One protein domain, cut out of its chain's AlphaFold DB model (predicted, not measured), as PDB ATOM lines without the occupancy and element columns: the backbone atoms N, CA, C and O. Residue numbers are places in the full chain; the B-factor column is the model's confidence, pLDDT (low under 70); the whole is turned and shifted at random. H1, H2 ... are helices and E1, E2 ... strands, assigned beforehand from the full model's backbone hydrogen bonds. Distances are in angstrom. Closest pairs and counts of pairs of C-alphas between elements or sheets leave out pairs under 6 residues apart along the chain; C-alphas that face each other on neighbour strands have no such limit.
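Overview. This is residues 2 to 139 of the 420 residues of the protein "RNA-dependent RNA polymerase" of Verticillium dahliae (UniProt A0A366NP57). A strongly twisted sheet of five strands makes the core, with H3 packed over one face of it and the short parallel pair of strands E2 and E6 beside its edge strand E3. H1 and H2 form a corner of two helices to one side of the sheet, where H2 only grazes it, and the long loop of residues 49 to 64 reaches away from the body. The printed part has 138 residues with three named helices and seven named strands, in the order H1 H2 E1 E2 E3 H3 E4 E5 E6 E7; under half of the residues are in these elements, and the class is mixed, helices and strands. The large sheet runs E1, E7, E4, E5, E3 and is mixed. The whole is compact, with a radius of gyration of the C-alphas of 15.4 A and spans of 44 by 41 by 25 A.

Arrangement. Begin at the hairpin of E4, residues 88 to 93, and E5, residues 96 to 102. These strands are antiparallel, and you will find N 91 at 3.0 A from O 98, within hydrogen-bond range. On the other side of E5 look for the edge strand E3, residues 65 to 68, parallel to E5, with N 68 and O 101 at 2.8 A. On the other side of E4 comes E7, residues 134 to 139, antiparallel to it, with N 92 and O 136 at 2.9 A. The edge strand E1, residues 36 to 40, is the antiparallel neighbour of E7, with N 38 and O 135 at 2.9 A. H3, residues 70 to 79, is on this sheet at a height over the sheet of 7.6 A; the sheet and H3 form two layers, a helix on one face of a sheet. It lies only just over E7, with 3 of its C-alphas falling on that strand, and runs across the strands at 77 degrees to E7 on the local plane. The closest C-alphas of H3 and E1 are those of Ile 76 and Thr 38, 5.9 A apart. Next find the second sheet, E2, residues 46 to 48, parallel to E6, residues 114 to 116, with N 116 and O 47 at 2.9 A. The closest C-alphas of E3 and E6, Met 68 and Ile 114, are 4.4 A apart. H2, residues 21 to 31, only grazes the large sheet with its residues 30 to 31. H1, residues 3 to 11, is not on the sheet; it touches H2, with the C-alphas of Ala 10 and Ser 31 closest at 6.6 A, and their lines are about perpendicular at 78 degrees. In H1 and H3 every O i to N i+4 pair is within hydrogen-bond range; in H2 3 of 7 are, beside 7 of 8 O i to N i+3 pairs.

Along the chain. Find C-alpha 96 at (-9.111, 47.773, -8.653); from there E5 runs 16.7 A to Val 102. E4 measures 14.4 A, E7 15.3 A, E1 12.3 A and E3 10.2 A from first to last C-alpha, and the short E2 and E6 measure 6.4 A and 7.0 A. H1 begins at C-alpha 3, at (-2.309, 49.392, -29.917), and is 12.0 A long; H2 is 16.9 A long and H3 14.2 A. E7 ends at C-alpha 139, at (-11.094, 32.860, -6.985).

Size, cuts and confidence. The two C-alphas farthest apart are those of Lys 2 and Pro 106, 49.1 A. The printed part has no cut. The links E2 to E3, E5 to E6 and E6 to E7 are long; on the first, look at residues 49 to 64, whose C-alphas lie 9 to 26 A from the mean of all C-alphas. The mean pLDDT of the printed part is 94.5, and residues 105 to 110 are under 70.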
ATOM      1  N   LYS A   2      -5.896  50.312 -33.099       94.25
ATOM      2  CA  LYS A   2      -4.452  50.510 -32.898       94.25
ATOM      3  C   LYS A   2      -4.071  50.107 -31.475       94.25
ATOM      4  O   LYS A   2      -4.877  50.239 -30.560       94.25
ATOM      5  N   LEU A   3      -2.816  49.703 -31.262       91.62
ATOM      6  CA  LEU A   3      -2.309  49.392 -29.917       91.62
ATOM      7  C   LEU A   3      -2.518  50.561 -28.941       91.62
ATOM      8  O   LEU A   3      -2.882  50.352 -27.796       91.62
ATOM      9  N   THR A   4      -2.350  51.798 -29.404       90.44
ATOM     10  CA  THR A   4      -2.565  52.997 -28.583       90.44
ATOM     11  C   THR A   4      -4.009  53.160 -28.119       90.44
ATOM     12  O   THR A   4      -4.223  53.629 -27.014       90.44
ATOM     13  N   GLU A   5      -4.988  52.772 -28.941       94.12
ATOM     14  CA  GLU A   5      -6.411  52.814 -28.570       94.12
ATOM     15  C   GLU A   5      -6.707  51.750 -27.510       94.12
ATOM     16  O   GLU A   5      -7.349  52.041 -26.510       94.12
ATOM     17  N   MET A   6      -6.148  50.547 -27.682       94.62
ATOM     18  CA  MET A   6      -6.255  49.470 -26.695       94.62
ATOM     19  C   MET A   6      -5.630  49.857 -25.348       94.62
ATOM     20  O   MET A   6      -6.198  49.564 -24.304       94.62
ATOM     21  N   LEU A   7      -4.460  50.506 -25.355       94.44
ATOM     22  CA  LEU A   7      -3.788  50.960 -24.132       94.44
ATOM     23  C   LEU A   7      -4.529  52.118 -23.455       94.44
ATOM     24  O   LEU A   7      -4.512  52.216 -22.230       94.44
ATOM     25  N   GLU A   8      -5.167  52.991 -24.236       94.69
ATOM     26  CA  GLU A   8      -6.018  54.046 -23.686       94.69
ATOM     27  C   GLU A   8      -7.243  53.446 -22.997       94.69
ATOM     28  O   GLU A   8      -7.519  53.795 -21.859       94.69
ATOM     29  N   TRP A   9      -7.911  52.484 -23.634       95.12
ATOM     30  CA  TRP A   9      -9.037  51.785 -23.021       95.12
ATOM     31  C   TRP A   9      -8.608  51.004 -21.768       95.12
ATOM     32  O   TRP A   9      -9.150  51.222 -20.695       95.12
ATOM     33  N   ALA A  10      -7.566  50.173 -21.858       94.81
ATOM     34  CA  ALA A  10      -7.214  49.238 -20.789       94.81
ATOM     35  C   ALA A  10      -6.672  49.897 -19.508       94.81
ATOM     36  O   ALA A  10      -6.872  49.362 -18.419       94.81
ATOM     37  N   ILE A  11      -5.911  50.994 -19.624       95.62
ATOM     38  CA  ILE A  11      -5.209  51.607 -18.478       95.62
ATOM     39  C   ILE A  11      -5.218  53.143 -18.489       95.62
ATOM     40  O   ILE A  11      -4.456  53.750 -17.733       95.62
ATOM     41  N   ALA A  12      -6.012  53.778 -19.361       94.94
ATOM     42  CA  ALA A  12      -6.045  55.233 -19.538       94.94
ATOM     43  C   ALA A  12      -4.625  55.823 -19.613       94.94
ATOM     44  O   ALA A  12      -4.224  56.665 -18.801       94.94
ATOM     45  N   ILE A  13      -3.810  55.280 -20.532       94.19
ATOM     46  CA  ILE A  13      -2.349  55.465 -20.543       94.19
ATOM     47  C   ILE A  13      -1.926  56.943 -20.549       94.19
ATOM     48  O   ILE A  13      -0.899  57.283 -19.961       94.19
ATOM     49  N   ARG A  14      -2.720  57.837 -21.159       92.88
ATOM     50  CA  ARG A  14      -2.463  59.286 -21.151       92.88
ATOM     51  C   ARG A  14      -2.821  59.946 -19.825       92.88
ATOM     52  O   ARG A  14      -2.012  60.714 -19.313       92.88
ATOM     53  N   ALA A  15      -3.984  59.630 -19.253       94.19
ATOM     54  CA  ALA A  15      -4.387  60.144 -17.941       94.19
ATOM     55  C   ALA A  15      -3.408  59.707 -16.835       94.19
ATOM     56  O   ALA A  15      -3.175  60.428 -15.869       94.19
ATOM     57  N   ASN A  16      -2.764  58.553 -17.023       96.06
ATOM     58  CA  ASN A  16      -1.800  57.975 -16.093       96.06
ATOM     59  C   ASN A  16      -0.329  58.223 -16.476       96.06
ATOM     60  O   ASN A  16       0.561  57.555 -15.945       96.06
ATOM     61  N   ALA A  17      -0.038  59.187 -17.359       95.00
ATOM     62  CA  ALA A  17       1.315  59.405 -17.884       95.00
ATOM     63  C   ALA A  17       2.363  59.766 -16.810       95.00
ATOM     64  O   ALA A  17       3.546  59.465 -16.975       95.00
ATOM     65  N   ALA A  18       1.933  60.349 -15.688       95.25
ATOM     66  CA  ALA A  18       2.798  60.674 -14.553       95.25
ATOM     67  C   ALA A  18       3.294  59.434 -13.778       95.25
ATOM     68  O   ALA A  18       4.214  59.532 -12.964       95.25
ATOM     69  N   GLN A  19       2.708  58.251 -13.999       94.81
ATOM     70  CA  GLN A  19       3.183  57.030 -13.356       94.81
ATOM     71  C   GLN A  19       4.539  56.581 -13.932       94.81
ATOM     72  O   GLN A  19       4.795  56.755 -15.128       94.81
ATOM     73  N   PRO A  20       5.398  55.916 -13.128       96.06
ATOM     74  CA  PRO A  20       6.598  55.260 -13.642       96.06
ATOM     75  C   PRO A  20       6.248  54.302 -14.784       96.06
ATOM     76  O   PRO A  20       5.401  53.422 -14.613       96.06
ATOM     77  N   SER A  21       6.918  54.439 -15.927       94.50
ATOM     78  CA  SER A  21       6.567  53.736 -17.173       94.50
ATOM     79  C   SER A  21       6.506  52.214 -17.005       94.50
ATOM     80  O   SER A  21       5.541  51.572 -17.417       94.50
ATOM     81  N   LEU A  22       7.488  51.634 -16.309       94.56
ATOM     82  CA  LEU A  22       7.537  50.197 -16.017       94.56
ATOM     83  C   LEU A  22       6.415  49.746 -15.069       94.56
ATOM     84  O   LEU A  22       5.898  48.636 -15.204       94.56
ATOM     85  N   LYS A  23       6.008  50.602 -14.122       94.69
ATOM     86  CA  LYS A  23       4.875  50.314 -13.231       94.69
ATOM     87  C   LYS A  23       3.573  50.327 -14.025       94.69
ATOM     88  O   LYS A  23       2.797  49.384 -13.888       94.69
ATOM     89  N   LEU A  24       3.369  51.326 -14.878       94.44
ATOM     90  CA  LEU A  24       2.188  51.430 -15.732       94.44
ATOM     91  C   LEU A  24       2.097  50.247 -16.712       94.44
ATOM     92  O   LEU A  24       1.056  49.604 -16.800       94.44
ATOM     93  N   PHE A  25       3.215  49.862 -17.338       94.44
ATOM     94  CA  PHE A  25       3.296  48.663 -18.180       94.44
ATOM     95  C   PHE A  25       2.892  47.391 -17.422       94.44
ATOM     96  O   PHE A  25       2.114  46.587 -17.932       94.44
ATOM     97  N   SER A  26       3.349  47.224 -16.172       95.25
ATOM     98  CA  SER A  26       2.970  46.065 -15.349       95.25
ATOM     99  C   SER A  26       1.458  45.959 -15.095       95.25
ATOM    100  O   SER A  26       0.967  44.871 -14.796       95.25
ATOM    101  N   ARG A  27       0.702  47.063 -15.222       94.94
ATOM    102  CA  ARG A  27      -0.749  47.079 -14.989       94.94
ATOM    103  C   ARG A  27      -1.539  46.412 -16.105       94.94
ATOM    104  O   ARG A  27      -2.597  45.869 -15.819       94.94
ATOM    105  N   LEU A  28      -0.982  46.313 -17.314       93.62
ATOM    106  CA  LEU A  28      -1.597  45.575 -18.425       93.62
ATOM    107  C   LEU A  28      -1.845  44.098 -18.093       93.62
ATOM    108  O   LEU A  28      -2.755  43.481 -18.636       93.62
ATOM    109  N   ALA A  29      -1.073  43.525 -17.164       92.81
ATOM    110  CA  ALA A  29      -1.304  42.165 -16.691       92.81
ATOM    111  C   ALA A  29      -2.664  41.991 -15.983       92.81
ATOM    112  O   ALA A  29      -3.156  40.865 -15.885       92.81
ATOM    113  N   LEU A  30      -3.285  43.071 -15.485       91.94
ATOM    114  CA  LEU A  30      -4.624  43.007 -14.895       91.94
ATOM    115  C   LEU A  30      -5.664  42.700 -15.977       91.94
ATOM    116  O   LEU A  30      -6.393  41.731 -15.801       91.94
ATOM    117  N   SER A  31      -5.621  43.386 -17.123       89.81
ATOM    118  CA  SER A  31      -6.503  43.143 -18.282       89.81
ATOM    119  C   SER A  31      -6.271  41.793 -18.979       89.81
ATOM    120  O   SER A  31      -7.050  41.382 -19.830       89.81
ATOM    121  N   LEU A  32      -5.179  41.094 -18.648       94.12
ATOM    122  CA  LEU A  32      -4.844  39.760 -19.169       94.12
ATOM    123  C   LEU A  32      -5.063  38.647 -18.132       94.12
ATOM    124  O   LEU A  32      -4.737  37.481 -18.381       94.12
ATOM    125  N   SER A  33      -5.556  38.994 -16.941       94.88
ATOM    126  CA  SER A  33      -5.849  38.016 -15.899       94.88
ATOM    127  C   SER A  33      -6.974  37.091 -16.360       94.88
ATOM    128  O   SER A  33      -7.990  37.541 -16.861       94.88
ATOM    129  N   ARG A  34      -6.813  35.776 -16.168       97.44
ATOM    130  CA  ARG A  34      -7.915  34.831 -16.388       97.44
ATOM    131  C   ARG A  34      -8.906  34.941 -15.237       97.44
ATOM    132  O   ARG A  34      -8.565  34.586 -14.105       97.44
ATOM    133  N   THR A  35     -10.093  35.422 -15.553       97.94
ATOM    134  CA  THR A  35     -11.191  35.702 -14.629       97.94
ATOM    135  C   THR A  35     -12.513  35.219 -15.222       97.94
ATOM    136  O   THR A  35     -12.602  34.893 -16.407       97.94
ATOM    137  N   TYR A  36     -13.534  35.142 -14.377       97.94
ATOM    138  CA  TYR A  36     -14.922  34.946 -14.772       97.94
ATOM    139  C   TYR A  36     -15.648  36.290 -14.628       97.94
ATOM    140  O   TYR A  36     -15.786  36.747 -13.490       97.94
ATOM    141  N   PRO A  37     -16.085  36.944 -15.719       97.81
ATOM    142  CA  PRO A  37     -16.918  38.139 -15.616       97.81
ATOM    143  C   PRO A  37     -18.271  37.753 -15.016       97.81
ATOM    144  O   PRO A  37     -18.792  36.683 -15.337       97.81
ATOM    145  N   THR A  38     -18.812  38.585 -14.124       98.00
ATOM    146  CA  THR A  38     -20.052  38.278 -13.395       98.00
ATOM    147  C   THR A  38     -21.106  39.367 -13.571       98.00
ATOM    148  O   THR A  38     -21.810  39.378 -14.574       98.00
ATOM    149  N   ILE A  39     -21.228  40.272 -12.605       97.19
ATOM    150  CA  ILE A  39     -22.232  41.334 -12.575       97.19
ATOM    151  C   ILE A  39     -21.612  42.684 -12.933       97.19
ATOM    152  O   ILE A  39     -20.440  42.931 -12.640       97.19
ATOM    153  N   ILE A  40     -22.423  43.551 -13.532       98.25
ATOM    154  CA  ILE A  40     -22.094  44.952 -13.807       98.25
ATOM    155  C   ILE A  40     -22.690  45.802 -12.683       98.25
ATOM    156  O   ILE A  40     -23.834  45.578 -12.284       98.25
ATOM    157  N   PHE A  41     -21.919  46.762 -12.178       97.94
ATOM    158  CA  PHE A  41     -22.386  47.751 -11.209       97.94
ATOM    159  C   PHE A  41     -22.713  49.077 -11.903       97.94
ATOM    160  O   PHE A  41     -21.983  49.552 -12.776       97.94
ATOM    161  N   GLU A  42     -23.802  49.719 -11.495       96.88
ATOM    162  CA  GLU A  42     -24.109  51.085 -11.918       96.88
ATOM    163  C   GLU A  42     -23.227  52.103 -11.185       96.88
ATOM    164  O   GLU A  42     -22.794  51.830 -10.067       96.88
ATOM    165  N   PRO A  43     -22.978  53.309 -11.729       95.88
ATOM    166  CA  PRO A  43     -22.054  54.256 -11.102       95.88
ATOM    167  C   PRO A  43     -22.490  54.669  -9.688       95.88
ATOM    168  O   PRO A  43     -21.652  54.885  -8.823       95.88
ATOM    169  N   GLY A  44     -23.802  54.714  -9.425       94.38
ATOM    170  CA  GLY A  44     -24.354  54.985  -8.090       94.38
ATOM    171  C   GLY A  44     -24.235  53.825  -7.091       94.38
ATOM    172  O   GLY A  44     -24.578  54.011  -5.933       94.38
ATOM    173  N   GLN A  45     -23.780  52.649  -7.530       95.50
ATOM    174  CA  GLN A  45     -23.560  51.453  -6.705       95.50
ATOM    175  C   GLN A  45     -22.082  51.260  -6.328       95.50
ATOM    176  O   GLN A  45     -21.726  50.266  -5.691       95.50
ATOM    177  N   ILE A  46     -21.207  52.168  -6.770       97.12
ATOM    178  CA  ILE A  46     -19.762  52.069  -6.591       97.12
ATOM    179  C   ILE A  46     -19.310  53.160  -5.627       97.12
ATOM    180  O   ILE A  46     -19.410  54.352  -5.920       97.12
ATOM    181  N   THR A  47     -18.736  52.745  -4.504       96.75
ATOM    182  CA  THR A  47     -18.149  53.662  -3.527       96.75
ATOM    183  C   THR A  47     -16.628  53.624  -3.634       96.75
ATOM    184  O   THR A  47     -15.975  52.625  -3.325       96.75
ATOM    185  N   HIS A  48     -16.028  54.729  -4.076       98.12
ATOM    186  CA  HIS A  48     -14.575  54.894  -4.091       98.12
ATOM    187  C   HIS A  48     -14.117  55.629  -2.828       98.12
ATOM    188  O   HIS A  48     -14.270  56.844  -2.718       98.12
ATOM    189  N   HIS A  49     -13.508  54.905  -1.889       98.31
ATOM    190  CA  HIS A  49     -12.912  55.515  -0.701       98.31
ATOM    191  C   HIS A  49     -11.682  56.337  -1.076       98.31
ATOM    192  O   HIS A  49     -10.850  55.896  -1.880       98.31
ATOM    193  N   ALA A  50     -11.565  57.525  -0.483       97.88
ATOM    194  CA  ALA A  50     -10.449  58.438  -0.722       97.88
ATOM    195  C   ALA A  50      -9.151  57.980  -0.037       97.88
ATOM    196  O   ALA A  50      -8.067  58.218  -0.565       97.88
ATOM    197  N   GLU A  51      -9.262  57.296   1.103       98.06
ATOM    198  CA  GLU A  51      -8.135  56.882   1.941       98.06
ATOM    199  C   GLU A  51      -8.278  55.418   2.360       98.06
ATOM    200  O   GLU A  51      -9.387  54.914   2.535       98.06
ATOM    201  N   ASP A  52      -7.144  54.736   2.517       98.56
ATOM    202  CA  ASP A  52      -7.069  53.432   3.170       98.56
ATOM    203  C   ASP A  52      -7.199  53.564   4.695       98.56
ATOM    204  O   ASP A  52      -6.846  54.586   5.289       98.56
ATOM    205  N   ILE A  53      -7.635  52.491   5.355       98.00
ATOM    206  CA  ILE A  53      -7.620  52.409   6.817       98.00
ATOM    207  C   ILE A  53      -6.161  52.366   7.255       98.00
ATOM    208  O   ILE A  53      -5.436  51.441   6.895       98.00
ATOM    209  N   CYS A  54      -5.726  53.343   8.046       97.56
ATOM    210  CA  CYS A  54      -4.340  53.445   8.492       97.56
ATOM    211  C   CYS A  54      -4.197  53.254  10.006       97.56
ATOM    212  O   CYS A  54      -5.061  53.649  10.791       97.56
ATOM    213  N   SER A  55      -3.066  52.690  10.430       96.19
ATOM    214  CA  SER A  55      -2.638  52.704  11.826       96.19
ATOM    215  C   SER A  55      -2.292  54.128  12.278       96.19
ATOM    216  O   SER A  55      -2.134  55.049  11.473       96.19
ATOM    217  N   LYS A  56      -2.062  54.309  13.584       92.62
ATOM    218  CA  LYS A  56      -1.574  55.587  14.135       92.62
ATOM    219  C   LYS A  56      -0.224  56.021  13.552       92.62
ATOM    220  O   LYS A  56       0.078  57.209  13.554       92.62
ATOM    221  N   SER A  57       0.581  55.071  13.076       91.88
ATOM    222  CA  SER A  57       1.873  55.324  12.433       91.88
ATOM    223  C   SER A  57       1.761  55.573  10.923       91.88
ATOM    224  O   SER A  57       2.778  55.796  10.269       91.88
ATOM    225  N   GLY A  58       0.544  55.560  10.362       94.94
ATOM    226  CA  GLY A  58       0.287  55.796   8.940       94.94
ATOM    227  C   GLY A  58       0.497  54.572   8.046       94.94
ATOM    228  O   GLY A  58       0.563  54.721   6.828       94.94
ATOM    229  N   LYS A  59       0.622  53.362   8.611       96.19
ATOM    230  CA  LYS A  59       0.663  52.127   7.812       96.19
ATOM    231  C   LYS A  59      -0.743  51.722   7.385       96.19
ATOM    232  O   LYS A  59      -1.641  51.689   8.219       96.19
ATOM    233  N   VAL A  60      -0.907  51.350   6.119       98.12
ATOM    234  CA  VAL A  60      -2.165  50.815   5.585       98.12
ATOM    235  C   VAL A  60      -2.490  49.471   6.246       98.12
ATOM    236  O   VAL A  60      -1.650  48.576   6.281       98.12
ATOM    237  N   MET A  61      -3.710  49.329   6.759       98.50
ATOM    238  CA  MET A  61      -4.190  48.164   7.509       98.50
ATOM    239  C   MET A  61      -5.112  47.255   6.691       98.50
ATOM    240  O   MET A  61      -5.309  46.110   7.085       98.50
ATOM    241  N   ASN A  62      -5.637  47.730   5.556       98.44
ATOM    242  CA  ASN A  62      -6.535  47.003   4.650       98.44
ATOM    243  C   ASN A  62      -5.992  46.900   3.212       98.44
ATOM    244  O   ASN A  62      -6.768  46.904   2.259       98.44
ATOM    245  N   ASP A  63      -4.667  46.809   3.049       98.31
ATOM    246  CA  ASP A  63      -4.011  46.820   1.734       98.31
ATOM    247  C   ASP A  63      -4.582  45.732   0.811       98.31
ATOM    248  O   ASP A  63      -4.387  44.536   1.036       98.31
ATOM    249  N   GLY A  64      -5.324  46.149  -0.216       98.31
ATOM    250  CA  GLY A  64      -5.876  45.245  -1.219       98.31
ATOM    251  C   GLY A  64      -7.229  44.614  -0.874       98.31
ATOM    252  O   GLY A  64      -7.680  43.760  -1.640       98.31
ATOM    253  N   VAL A  65      -7.919  45.021   0.197       98.69
ATOM    254  CA  VAL A  65      -9.229  44.456   0.573       98.69
ATOM    255  C   VAL A  65     -10.312  45.518   0.795       98.69
ATOM    256  O   VAL A  65     -10.046  46.593   1.326       98.69
ATOM    257  N   ALA A  66     -11.542  45.201   0.386       98.44
ATOM    258  CA  ALA A  66     -12.739  46.034   0.543       98.44
ATOM    259  C   ALA A  66     -13.979  45.186   0.861       98.44
ATOM    260  O   ALA A  66     -13.917  43.952   0.830       98.44
ATOM    261  N   GLU A  67     -15.112  45.833   1.129       97.38
ATOM    262  CA  GLU A  67     -16.403  45.163   1.286       97.38
ATOM    263  C   GLU A  67     -17.247  45.222  -0.000       97.38
ATOM    264  O   GLU A  67     -17.087  46.082  -0.870       97.38
ATOM    265  N   MET A  68     -18.158  44.261  -0.128       96.56
ATOM    266  CA  MET A  68     -19.292  44.309  -1.042       96.56
ATOM    267  C   MET A  68     -20.569  43.921  -0.300       96.56
ATOM    268  O   MET A  68     -20.539  43.179   0.689       96.56
ATOM    269  N   SER A  69     -21.705  44.395  -0.803       95.06
ATOM    270  CA  SER A  69     -23.005  44.090  -0.210       95.06
ATOM    271  C   SER A  69     -23.342  42.586  -0.282       95.06
ATOM    272  O   SER A  69     -22.989  41.907  -1.256       95.06
ATOM    273  N   PRO A  70     -24.103  42.041   0.688       94.38
ATOM    274  CA  PRO A  70     -24.578  40.656   0.641       94.38
ATOM    275  C   PRO A  70     -25.372  40.310  -0.623       94.38
ATOM    276  O   PRO A  70     -25.270  39.195  -1.134       94.38
ATOM    277  N   LYS A  71     -26.155  41.261  -1.148       93.56
ATOM    278  CA  LYS A  71     -26.947  41.076  -2.369       93.56
ATOM    279  C   LYS A  71     -26.060  40.965  -3.614       93.56
ATOM    280  O   LYS A  71     -26.288  40.062  -4.416       93.56
ATOM    281  N   ALA A  72     -25.016  41.789  -3.730       95.94
ATOM    282  CA  ALA A  72     -24.033  41.666  -4.808       95.94
ATOM    283  C   ALA A  72     -23.282  40.326  -4.747       95.94
ATOM    284  O   ALA A  72     -23.204  39.610  -5.745       95.94
ATOM    285  N   ALA A  73     -22.809  39.933  -3.561       96.81
ATOM    286  CA  ALA A  73     -22.144  38.646  -3.356       96.81
ATOM    287  C   ALA A  73     -23.040  37.458  -3.737       96.81
ATOM    288  O   ALA A  73     -22.598  36.518  -4.400       96.81
ATOM    289  N   LYS A  74     -24.325  37.515  -3.368       95.94
ATOM    290  CA  LYS A  74     -25.303  36.492  -3.744       95.94
ATOM    291  C   LYS A  74     -25.498  36.421  -5.260       95.94
ATOM    292  O   LYS A  74     -25.449  35.324  -5.806       95.94
ATOM    293  N   ALA A  75     -25.646  37.560  -5.935       97.00
ATOM    294  CA  ALA A  75     -25.777  37.605  -7.392       97.00
ATOM    295  C   ALA A  75     -24.535  37.036  -8.103       97.00
ATOM    296  O   ALA A  75     -24.662  36.273  -9.059       97.00
ATOM    297  N   ILE A  76     -23.332  37.323  -7.590       98.25
ATOM    298  CA  ILE A  76     -22.077  36.724  -8.070       98.25
ATOM    299  C   ILE A  76     -22.093  35.201  -7.886       98.25
ATOM    300  O   ILE A  76     -21.738  34.461  -8.804       98.25
ATOM    301  N   ALA A  77     -22.503  34.710  -6.711       97.94
ATOM    302  CA  ALA A  77     -22.580  33.277  -6.432       97.94
ATOM    303  C   ALA A  77     -23.574  32.555  -7.357       97.94
ATOM    304  O   ALA A  77     -23.245  31.496  -7.894       97.94
ATOM    305  N   GLU A  78     -24.751  33.146  -7.574       97.44
ATOM    306  CA  GLU A  78     -25.785  32.639  -8.483       97.44
ATOM    307  C   GLU A  78     -25.276  32.594  -9.929       97.44
ATOM    308  O   GLU A  78     -25.414  31.565 -10.592       97.44
ATOM    309  N   TYR A  79     -24.606  33.656 -10.392       97.38
ATOM    310  CA  TYR A  79     -24.010  33.709 -11.728       97.38
ATOM    311  C   TYR A  79     -22.950  32.616 -11.938       97.38
ATOM    312  O   TYR A  79     -22.893  31.980 -12.990       97.38
ATOM    313  N   LEU A  80     -22.121  32.359 -10.922       97.56
ATOM    314  CA  LEU A  80     -21.095  31.311 -10.951       97.56
ATOM    315  C   LEU A  80     -21.654  29.891 -10.735       97.56
ATOM    316  O   LEU A  80     -20.897  28.923 -10.831       97.56
ATOM    317  N   GLY A  81     -22.950  29.746 -10.436       97.00
ATOM    318  CA  GLY A  81     -23.582  28.457 -10.151       97.00
ATOM    319  C   GLY A  81     -23.082  27.801  -8.860       97.00
ATOM    320  O   GLY A  81     -22.995  26.572  -8.784       97.00
ATOM    321  N   LEU A  82     -22.700  28.600  -7.860       96.12
ATOM    322  CA  LEU A  82     -22.245  28.104  -6.560       96.12
ATOM    323  C   LEU A  82     -23.436  27.679  -5.690       96.12
ATOM    324  O   LEU A  82     -24.519  28.251  -5.772       96.12
ATOM    325  N   THR A  83     -23.232  26.670  -4.837       92.81
ATOM    326  CA  THR A  83     -24.279  26.166  -3.927       92.81
ATOM    327  C   THR A  83     -24.567  27.111  -2.770       92.81
ATOM    328  O   THR A  83     -25.693  27.175  -2.291       92.81
ATOM    329  N   ASP A  84     -23.543  27.837  -2.341       93.44
ATOM    330  CA  ASP A  84     -23.566  28.763  -1.220       93.44
ATOM    331  C   ASP A  84     -22.939  30.085  -1.665       93.44
ATOM    332  O   ASP A  84     -22.268  30.143  -2.698       93.44
ATOM    333  N   THR A  85     -23.132  31.150  -0.887       96.44
ATOM    334  CA  THR A  85     -22.485  32.446  -1.127       96.44
ATOM    335  C   THR A  85     -21.151  32.517  -0.369       96.44
ATOM    336  O   THR A  85     -21.171  32.594   0.862       96.44
ATOM    337  N   PRO A  86     -19.990  32.489  -1.058       97.75
ATOM    338  CA  PRO A  86     -18.688  32.724  -0.444       97.75
ATOM    339  C   PRO A  86     -18.624  34.021   0.361       97.75
ATOM    340  O   PRO A  86     -19.097  35.064  -0.079       97.75
ATOM    341  N   SER A  87     -17.927  33.982   1.496       97.75
ATOM    342  CA  SER A  87     -17.682  35.177   2.310       97.75
ATOM    343  C   SER A  87     -16.646  36.134   1.712       97.75
ATOM    344  O   SER A  87     -16.516  37.256   2.195       97.75
ATOM    345  N   ALA A  88     -15.884  35.701   0.702       98.50
ATOM    346  CA  ALA A  88     -14.903  36.543   0.028       98.50
ATOM    347  C   ALA A  88     -14.606  36.090  -1.406       98.50
ATOM    348  O   ALA A  88     -14.541  34.894  -1.705       98.50
ATOM    349  N   TYR A  89     -14.290  37.060  -2.261       98.62
ATOM    350  CA  TYR A  89     -13.872  36.865  -3.646       98.62
ATOM    351  C   TYR A  89     -12.565  37.611  -3.896       98.62
ATOM    352  O   TYR A  89     -12.438  38.784  -3.579       98.62
ATOM    353  N   GLN A  90     -11.577  36.941  -4.483       98.69
ATOM    354  CA  GLN A  90     -10.456  37.614  -5.129       98.69
ATOM    355  C   GLN A  90     -10.878  37.928  -6.559       98.69
ATOM    356  O   GLN A  90     -11.263  37.011  -7.291       98.69
ATOM    357  N   GLY A  91     -10.746  39.179  -6.976       98.25
ATOM    358  CA  GLY A  91     -11.258  39.609  -8.271       98.25
ATOM    359  C   GLY A  91     -10.560  40.825  -8.851       98.25
ATOM    360  O   GLY A  91      -9.510  41.267  -8.362       98.25
ATOM    361  N   ARG A  92     -11.128  41.316  -9.946       98.50
ATOM    362  CA  ARG A  92     -10.792  42.573 -10.612       98.50
ATOM    363  C   ARG A  92     -12.073  43.379 -10.784       98.50
ATOM    364  O   ARG A  92     -13.151  42.801 -10.909       98.50
ATOM    365  N   PHE A  93     -11.928  44.693 -10.745       98.44
ATOM    366  CA  PHE A  93     -13.019  45.635 -10.942       98.44
ATOM    367  C   PHE A  93     -12.439  46.942 -11.483       98.44
ATOM    368  O   PHE A  93     -11.874  47.731 -10.721       98.44
ATOM    369  N   GLY A  94     -12.464  47.122 -12.806       97.50
ATOM    370  CA  GLY A  94     -11.767  48.225 -13.475       97.50
ATOM    371  C   GLY A  94     -10.286  48.272 -13.087       97.50
ATOM    372  O   GLY A  94      -9.553  47.293 -13.248       97.50
ATOM    373  N   SER A  95      -9.836  49.392 -12.510       98.00
ATOM    374  CA  SER A  95      -8.457  49.518 -12.015       98.00
ATOM    375  C   SER A  95      -8.191  48.842 -10.669       98.00
ATOM    376  O   SER A  95      -7.028  48.727 -10.263       98.00
ATOM    377  N   ALA A  96      -9.230  48.398  -9.959       98.56
ATOM    378  CA  ALA A  96      -9.111  47.773  -8.653       98.56
ATOM    379  C   ALA A  96      -8.746  46.283  -8.766       98.56
ATOM    380  O   ALA A  96      -9.370  45.497  -9.484       98.56
ATOM    381  N   LYS A  97      -7.734  45.871  -7.999       98.50
ATOM    382  CA  LYS A  97      -7.347  44.471  -7.800       98.50
ATOM    383  C   LYS A  97      -7.276  44.177  -6.313       98.50
ATOM    384  O   LYS A  97      -6.567  44.877  -5.595       98.50
ATOM    385  N   GLY A  98      -7.875  43.060  -5.915       98.50
ATOM    386  CA  GLY A  98      -7.702  42.547  -4.569       98.50
ATOM    387  C   GLY A  98      -8.759  41.536  -4.162       98.50
ATOM    388  O   GLY A  98      -9.214  40.733  -4.988       98.50
ATOM    389  N   VAL A  99      -9.119  41.584  -2.885       98.81
ATOM    390  CA  VAL A  99     -10.188  40.794  -2.276       98.81
ATOM    391  C   VAL A  99     -11.364  41.696  -1.914       98.81
ATOM    392  O   VAL A  99     -11.189  42.818  -1.456       98.81
ATOM    393  N   TRP A 100     -12.570  41.178  -2.092       98.81
ATOM    394  CA  TRP A 100     -13.797  41.766  -1.579       98.81
ATOM    395  C   TRP A 100     -14.457  40.771  -0.646       98.81
ATOM    396  O   TRP A 100     -14.655  39.612  -1.028       98.81
ATOM    397  N   ILE A 101     -14.761  41.206   0.572       98.31
ATOM    398  CA  ILE A 101     -15.483  40.401   1.555       98.31
ATOM    399  C   ILE A 101     -16.947  40.812   1.615       98.31
ATOM    400  O   ILE A 101     -17.306  41.940   1.286       98.31
ATOM    401  N   VAL A 102     -17.797  39.886   2.037       96.50
ATOM    402  CA  VAL A 102     -19.214  40.175   2.241       96.50
ATOM    403  C   VAL A 102     -19.368  40.960   3.536       96.50
ATOM    404  O   VAL A 102     -19.140  40.401   4.608       96.50
ATOM    405  N   GLY A 103     -19.751  42.232   3.432       91.75
ATOM    406  CA  GLY A 103     -20.039  43.069   4.595       91.75
ATOM    407  C   GLY A 103     -21.306  42.618   5.327       91.75
ATOM    408  O   GLY A 103     -22.051  41.743   4.875       91.75
ATOM    409  N   THR A 104     -21.604  43.243   6.466       81.69
ATOM    410  CA  THR A 104     -22.917  43.086   7.112       81.69
ATOM    411  C   THR A 104     -23.722  44.350   6.984       81.69
ATOM    412  O   THR A 104     -23.233  45.406   7.366       81.69
ATOM    413  N   ASP A 105     -24.983  44.213   6.593       66.88
ATOM    414  CA  ASP A 105     -25.921  45.326   6.585       66.88
ATOM    415  C   ASP A 105     -26.999  45.133   7.669       66.88
ATOM    416  O   ASP A 105     -28.049  44.540   7.408       66.88
ATOM    417  N   PRO A 106     -26.739  45.546   8.924       56.78
ATOM    418  CA  PRO A 106     -27.733  45.466   9.988       56.78
ATOM    419  C   PRO A 106     -28.882  46.474   9.821       56.78
ATOM    420  O   PRO A 106     -29.926  46.283  10.441       56.78
ATOM    421  N   GLU A 107     -28.712  47.524   9.010       58.41
ATOM    422  CA  GLU A 107     -29.702  48.600   8.834       58.41
ATOM    423  C   GLU A 107     -30.430  48.544   7.480       58.41
ATOM    424  O   GLU A 107     -31.319  49.357   7.234       58.41
ATOM    425  N   ASN A 108     -30.095  47.563   6.634       57.62
ATOM    426  CA  ASN A 108     -30.617  47.389   5.278       57.62
ATOM    427  C   ASN A 108     -30.489  48.678   4.438       57.62
ATOM    428  O   ASN A 108     -31.411  49.051   3.709       57.62
ATOM    429  N   LYS A 109     -29.376  49.401   4.621       57.31
ATOM    430  CA  LYS A 109     -29.083  50.672   3.947       57.31
ATOM    431  C   LYS A 109     -28.570  50.478   2.520       57.31
ATOM    432  O   LYS A 109     -28.687  51.413   1.733       57.31
ATOM    433  N   TYR A 110     -28.047  49.297   2.184       57.59
ATOM    434  CA  TYR A 110     -27.305  49.057   0.949       57.59
ATOM    435  C   TYR A 110     -27.839  47.837   0.200       57.59
ATOM    436  O   TYR A 110     -27.589  46.681   0.545       57.59
ATOM    437  N   ASP A 111     -28.575  48.100  -0.877       75.19
ATOM    438  CA  ASP A 111     -29.281  47.048  -1.602       75.19
ATOM    439  C   ASP A 111     -28.437  46.375  -2.694       75.19
ATOM    440  O   ASP A 111     -28.721  45.234  -3.047       75.19
ATOM    441  N   PHE A 112     -27.395  47.014  -3.230       91.00
ATOM    442  CA  PHE A 112     -26.511  46.392  -4.222       91.00
ATOM    443  C   PHE A 112     -25.281  47.271  -4.476       91.00
ATOM    444  O   PHE A 112     -25.322  48.141  -5.337       91.00
ATOM    445  N   GLU A 113     -24.207  47.085  -3.710       93.81
ATOM    446  CA  GLU A 113     -23.032  47.971  -3.762       93.81
ATOM    447  C   GLU A 113     -21.697  47.230  -3.672       93.81
ATOM    448  O   GLU A 113     -21.623  46.099  -3.166       93.81
ATOM    449  N   ILE A 114     -20.651  47.905  -4.157       97.12
ATOM    450  CA  ILE A 114     -19.245  47.509  -4.073       97.12
ATOM    451  C   ILE A 114     -18.374  48.706  -3.692       97.12
ATOM    452  O   ILE A 114     -18.539  49.815  -4.204       97.12
ATOM    453  N   GLU A 115     -17.405  48.470  -2.815       97.62
ATOM    454  CA  GLU A 115     -16.442  49.485  -2.406       97.62
ATOM    455  C   GLU A 115     -15.075  49.267  -3.059       97.62
ATOM    456  O   GLU A 115     -14.702  48.151  -3.431       97.62
ATOM    457  N   THR A 116     -14.278  50.331  -3.163       98.62
ATOM    458  CA  THR A 116     -12.858  50.228  -3.524       98.62
ATOM    459  C   THR A 116     -12.002  51.167  -2.685       98.62
ATOM    460  O   THR A 116     -12.415  52.286  -2.375       98.62
ATOM    461  N   TYR A 117     -10.767  50.755  -2.415       98.75
ATOM    462  CA  TYR A 117      -9.771  51.554  -1.699       98.75
ATOM    463  C   TYR A 117      -8.573  51.955  -2.583       98.75
ATOM    464  O   TYR A 117      -8.324  51.301  -3.606       98.75
ATOM    465  N   PRO A 118      -7.812  53.011  -2.224       98.69
ATOM    466  CA  PRO A 118      -6.631  53.426  -2.985       98.69
ATOM    467  C   PRO A 118      -5.609  52.297  -3.164       98.69
ATOM    468  O   PRO A 118      -5.119  52.098  -4.276       98.69
ATOM    469  N   SER A 119      -5.354  51.494  -2.127       98.19
ATOM    470  CA  SER A 119      -4.476  50.318  -2.212       98.19
ATOM    471  C   SER A 119      -4.900  49.304  -3.283       98.19
ATOM    472  O   SER A 119      -4.047  48.669  -3.915       98.19
ATOM    473  N   GLN A 120      -6.197  49.178  -3.582       98.62
ATOM    474  CA  GLN A 120      -6.700  48.298  -4.639       98.62
ATOM    475  C   GLN A 120      -6.552  48.907  -6.040       98.62
ATOM    476  O   GLN A 120      -6.212  48.170  -6.972       98.62
ATOM    477  N   ARG A 121      -6.796  50.215  -6.205       98.44
ATOM    478  CA  ARG A 121      -6.829  50.911  -7.506       98.44
ATOM    479  C   ARG A 121      -5.419  51.133  -8.056       98.44
ATOM    480  O   ARG A 121      -4.615  51.885  -7.515       98.44
ATOM    481  N   LYS A 122      -5.078  50.446  -9.150       97.62
ATOM    482  CA  LYS A 122      -3.705  50.403  -9.685       97.62
ATOM    483  C   LYS A 122      -3.393  51.510 -10.702       97.62
ATOM    484  O   LYS A 122      -2.213  51.700 -11.017       97.62
ATOM    485  N   TRP A 123      -4.418  52.200 -11.198       96.88
ATOM    486  CA  TRP A 123      -4.358  53.396 -12.043       96.88
ATOM    487  C   TRP A 123      -5.652  54.211 -11.894       96.88
ATOM    488  O   TRP A 123      -6.648  53.696 -11.380       96.88
ATOM    489  N   GLU A 124      -5.627  55.466 -12.336       96.62
ATOM    490  CA  GLU A 124      -6.814  56.320 -12.383       96.62
ATOM    491  C   GLU A 124      -7.743  55.841 -13.500       96.62
ATOM    492  O   GLU A 124      -7.327  55.772 -14.658       96.62
ATOM    493  N   CYS A 125      -8.974  55.484 -13.148       96.81
ATOM    494  CA  CYS A 125      -9.977  54.932 -14.050       96.81
ATOM    495  C   CYS A 125     -11.290  55.671 -13.814       96.81
ATOM    496  O   CYS A 125     -11.672  55.880 -12.669       96.81
ATOM    497  N   ASP A 126     -11.963  56.060 -14.893       95.25
ATOM    498  CA  ASP A 126     -13.226  56.802 -14.842       95.25
ATOM    499  C   ASP A 126     -14.447  55.916 -14.554       95.25
ATOM    500  O   ASP A 126     -15.527  56.438 -14.284       95.25
ATOM    501  N   PHE A 127     -14.277  54.587 -14.621       96.50
ATOM    502  CA  PHE A 127     -15.335  53.585 -14.487       96.50
ATOM    503  C   PHE A 127     -16.549  53.872 -15.390       96.50
ATOM    504  O   PHE A 127     -17.679  53.556 -15.036       96.50
ATOM    505  N   TRP A 128     -16.348  54.480 -16.564       95.00
ATOM    506  CA  TRP A 128     -17.461  54.800 -17.464       95.00
ATOM    507  C   TRP A 128     -17.934  53.571 -18.258       95.00
ATOM    508  O   TRP A 128     -19.131  53.264 -18.295       95.00
ATOM    509  N   ASP A 129     -16.983  52.839 -18.841       96.56
ATOM    510  CA  ASP A 129     -17.225  51.613 -19.608       96.56
ATOM    511  C   ASP A 129     -17.817  50.498 -18.718       96.56
ATOM    512  O   ASP A 129     -17.449  50.357 -17.548       96.56
ATOM    513  N   GLU A 130     -18.745  49.708 -19.262       97.69
ATOM    514  CA  GLU A 130     -19.353  48.569 -18.560       97.69
ATOM    515  C   GLU A 130     -18.314  47.498 -18.211       97.69
ATOM    516  O   GLU A 130     -18.374  46.920 -17.124       97.69
ATOM    517  N   ASP A 131     -17.304  47.292 -19.059       97.06
ATOM    518  CA  ASP A 131     -16.219  46.345 -18.794       97.06
ATOM    519  C   ASP A 131     -15.386  46.789 -17.577       97.06
ATOM    520  O   ASP A 131     -14.942  45.963 -16.778       97.06
ATOM    521  N   HIS A 132     -15.236  48.101 -17.353       97.94
ATOM    522  CA  HIS A 132     -14.571  48.642 -16.159       97.94
ATOM    523  C   HIS A 132     -15.445  48.587 -14.898       97.94
ATOM    524  O   HIS A 132     -14.918  48.662 -13.788       97.94
ATOM    525  N   ARG A 133     -16.762  48.425 -15.058       98.38
ATOM    526  CA  ARG A 133     -17.742  48.258 -13.973       98.38
ATOM    527  C   ARG A 133     -18.227  46.818 -13.820       98.38
ATOM    528  O   ARG A 133     -19.155  46.557 -13.054       98.38
ATOM    529  N   THR A 134     -17.602  45.874 -14.516       98.56
ATOM    530  CA  THR A 134     -17.875  44.448 -14.366       98.56
ATOM    531  C   THR A 134     -16.992  43.876 -13.268       98.56
ATOM    532  O   THR A 134     -15.772  44.048 -13.275       98.56
ATOM    533  N   PHE A 135     -17.590  43.167 -12.312       98.69
ATOM    534  CA  PHE A 135     -16.818  42.411 -11.333       98.69
ATOM    535  C   PHE A 135     -16.356  41.086 -11.927       98.69
ATOM    536  O   PHE A 135     -17.161  40.244 -12.338       98.69
ATOM    537  N   GLU A 136     -15.046  40.882 -11.945       98.69
ATOM    538  CA  GLU A 136     -14.431  39.701 -12.528       98.69
ATOM    539  C   GLU A 136     -13.808  38.822 -11.438       98.69
ATOM    540  O   GLU A 136     -12.816  39.181 -10.794       98.69
ATOM    541  N   VAL A 137     -14.356  37.628 -11.232       98.62
ATOM    542  CA  VAL A 137     -13.899  36.711 -10.184       98.62
ATOM    543  C   VAL A 137     -12.682  35.923 -10.656       98.62
ATOM    544  O   VAL A 137     -12.715  35.232 -11.672       98.62
ATOM    545  N   LYS A 138     -11.599  35.972  -9.875       98.19
ATOM    546  CA  LYS A 138     -10.425  35.104 -10.044       98.19
ATOM    547  C   LYS A 138     -10.544  33.834  -9.203       98.19
ATOM    548  O   LYS A 138     -10.312  32.742  -9.713       98.19
ATOM    549  N   THR A 139     -10.843  33.979  -7.911       97.94
ATOM    550  CA  THR A 139     -11.094  32.860  -6.985       97.94
ATOM    551  C   THR A 139     -12.034  33.276  -5.861       97.94
ATOM    552  O   THR A 139     -11.951  34.386  -5.349       97.94
TER     553      THR A 139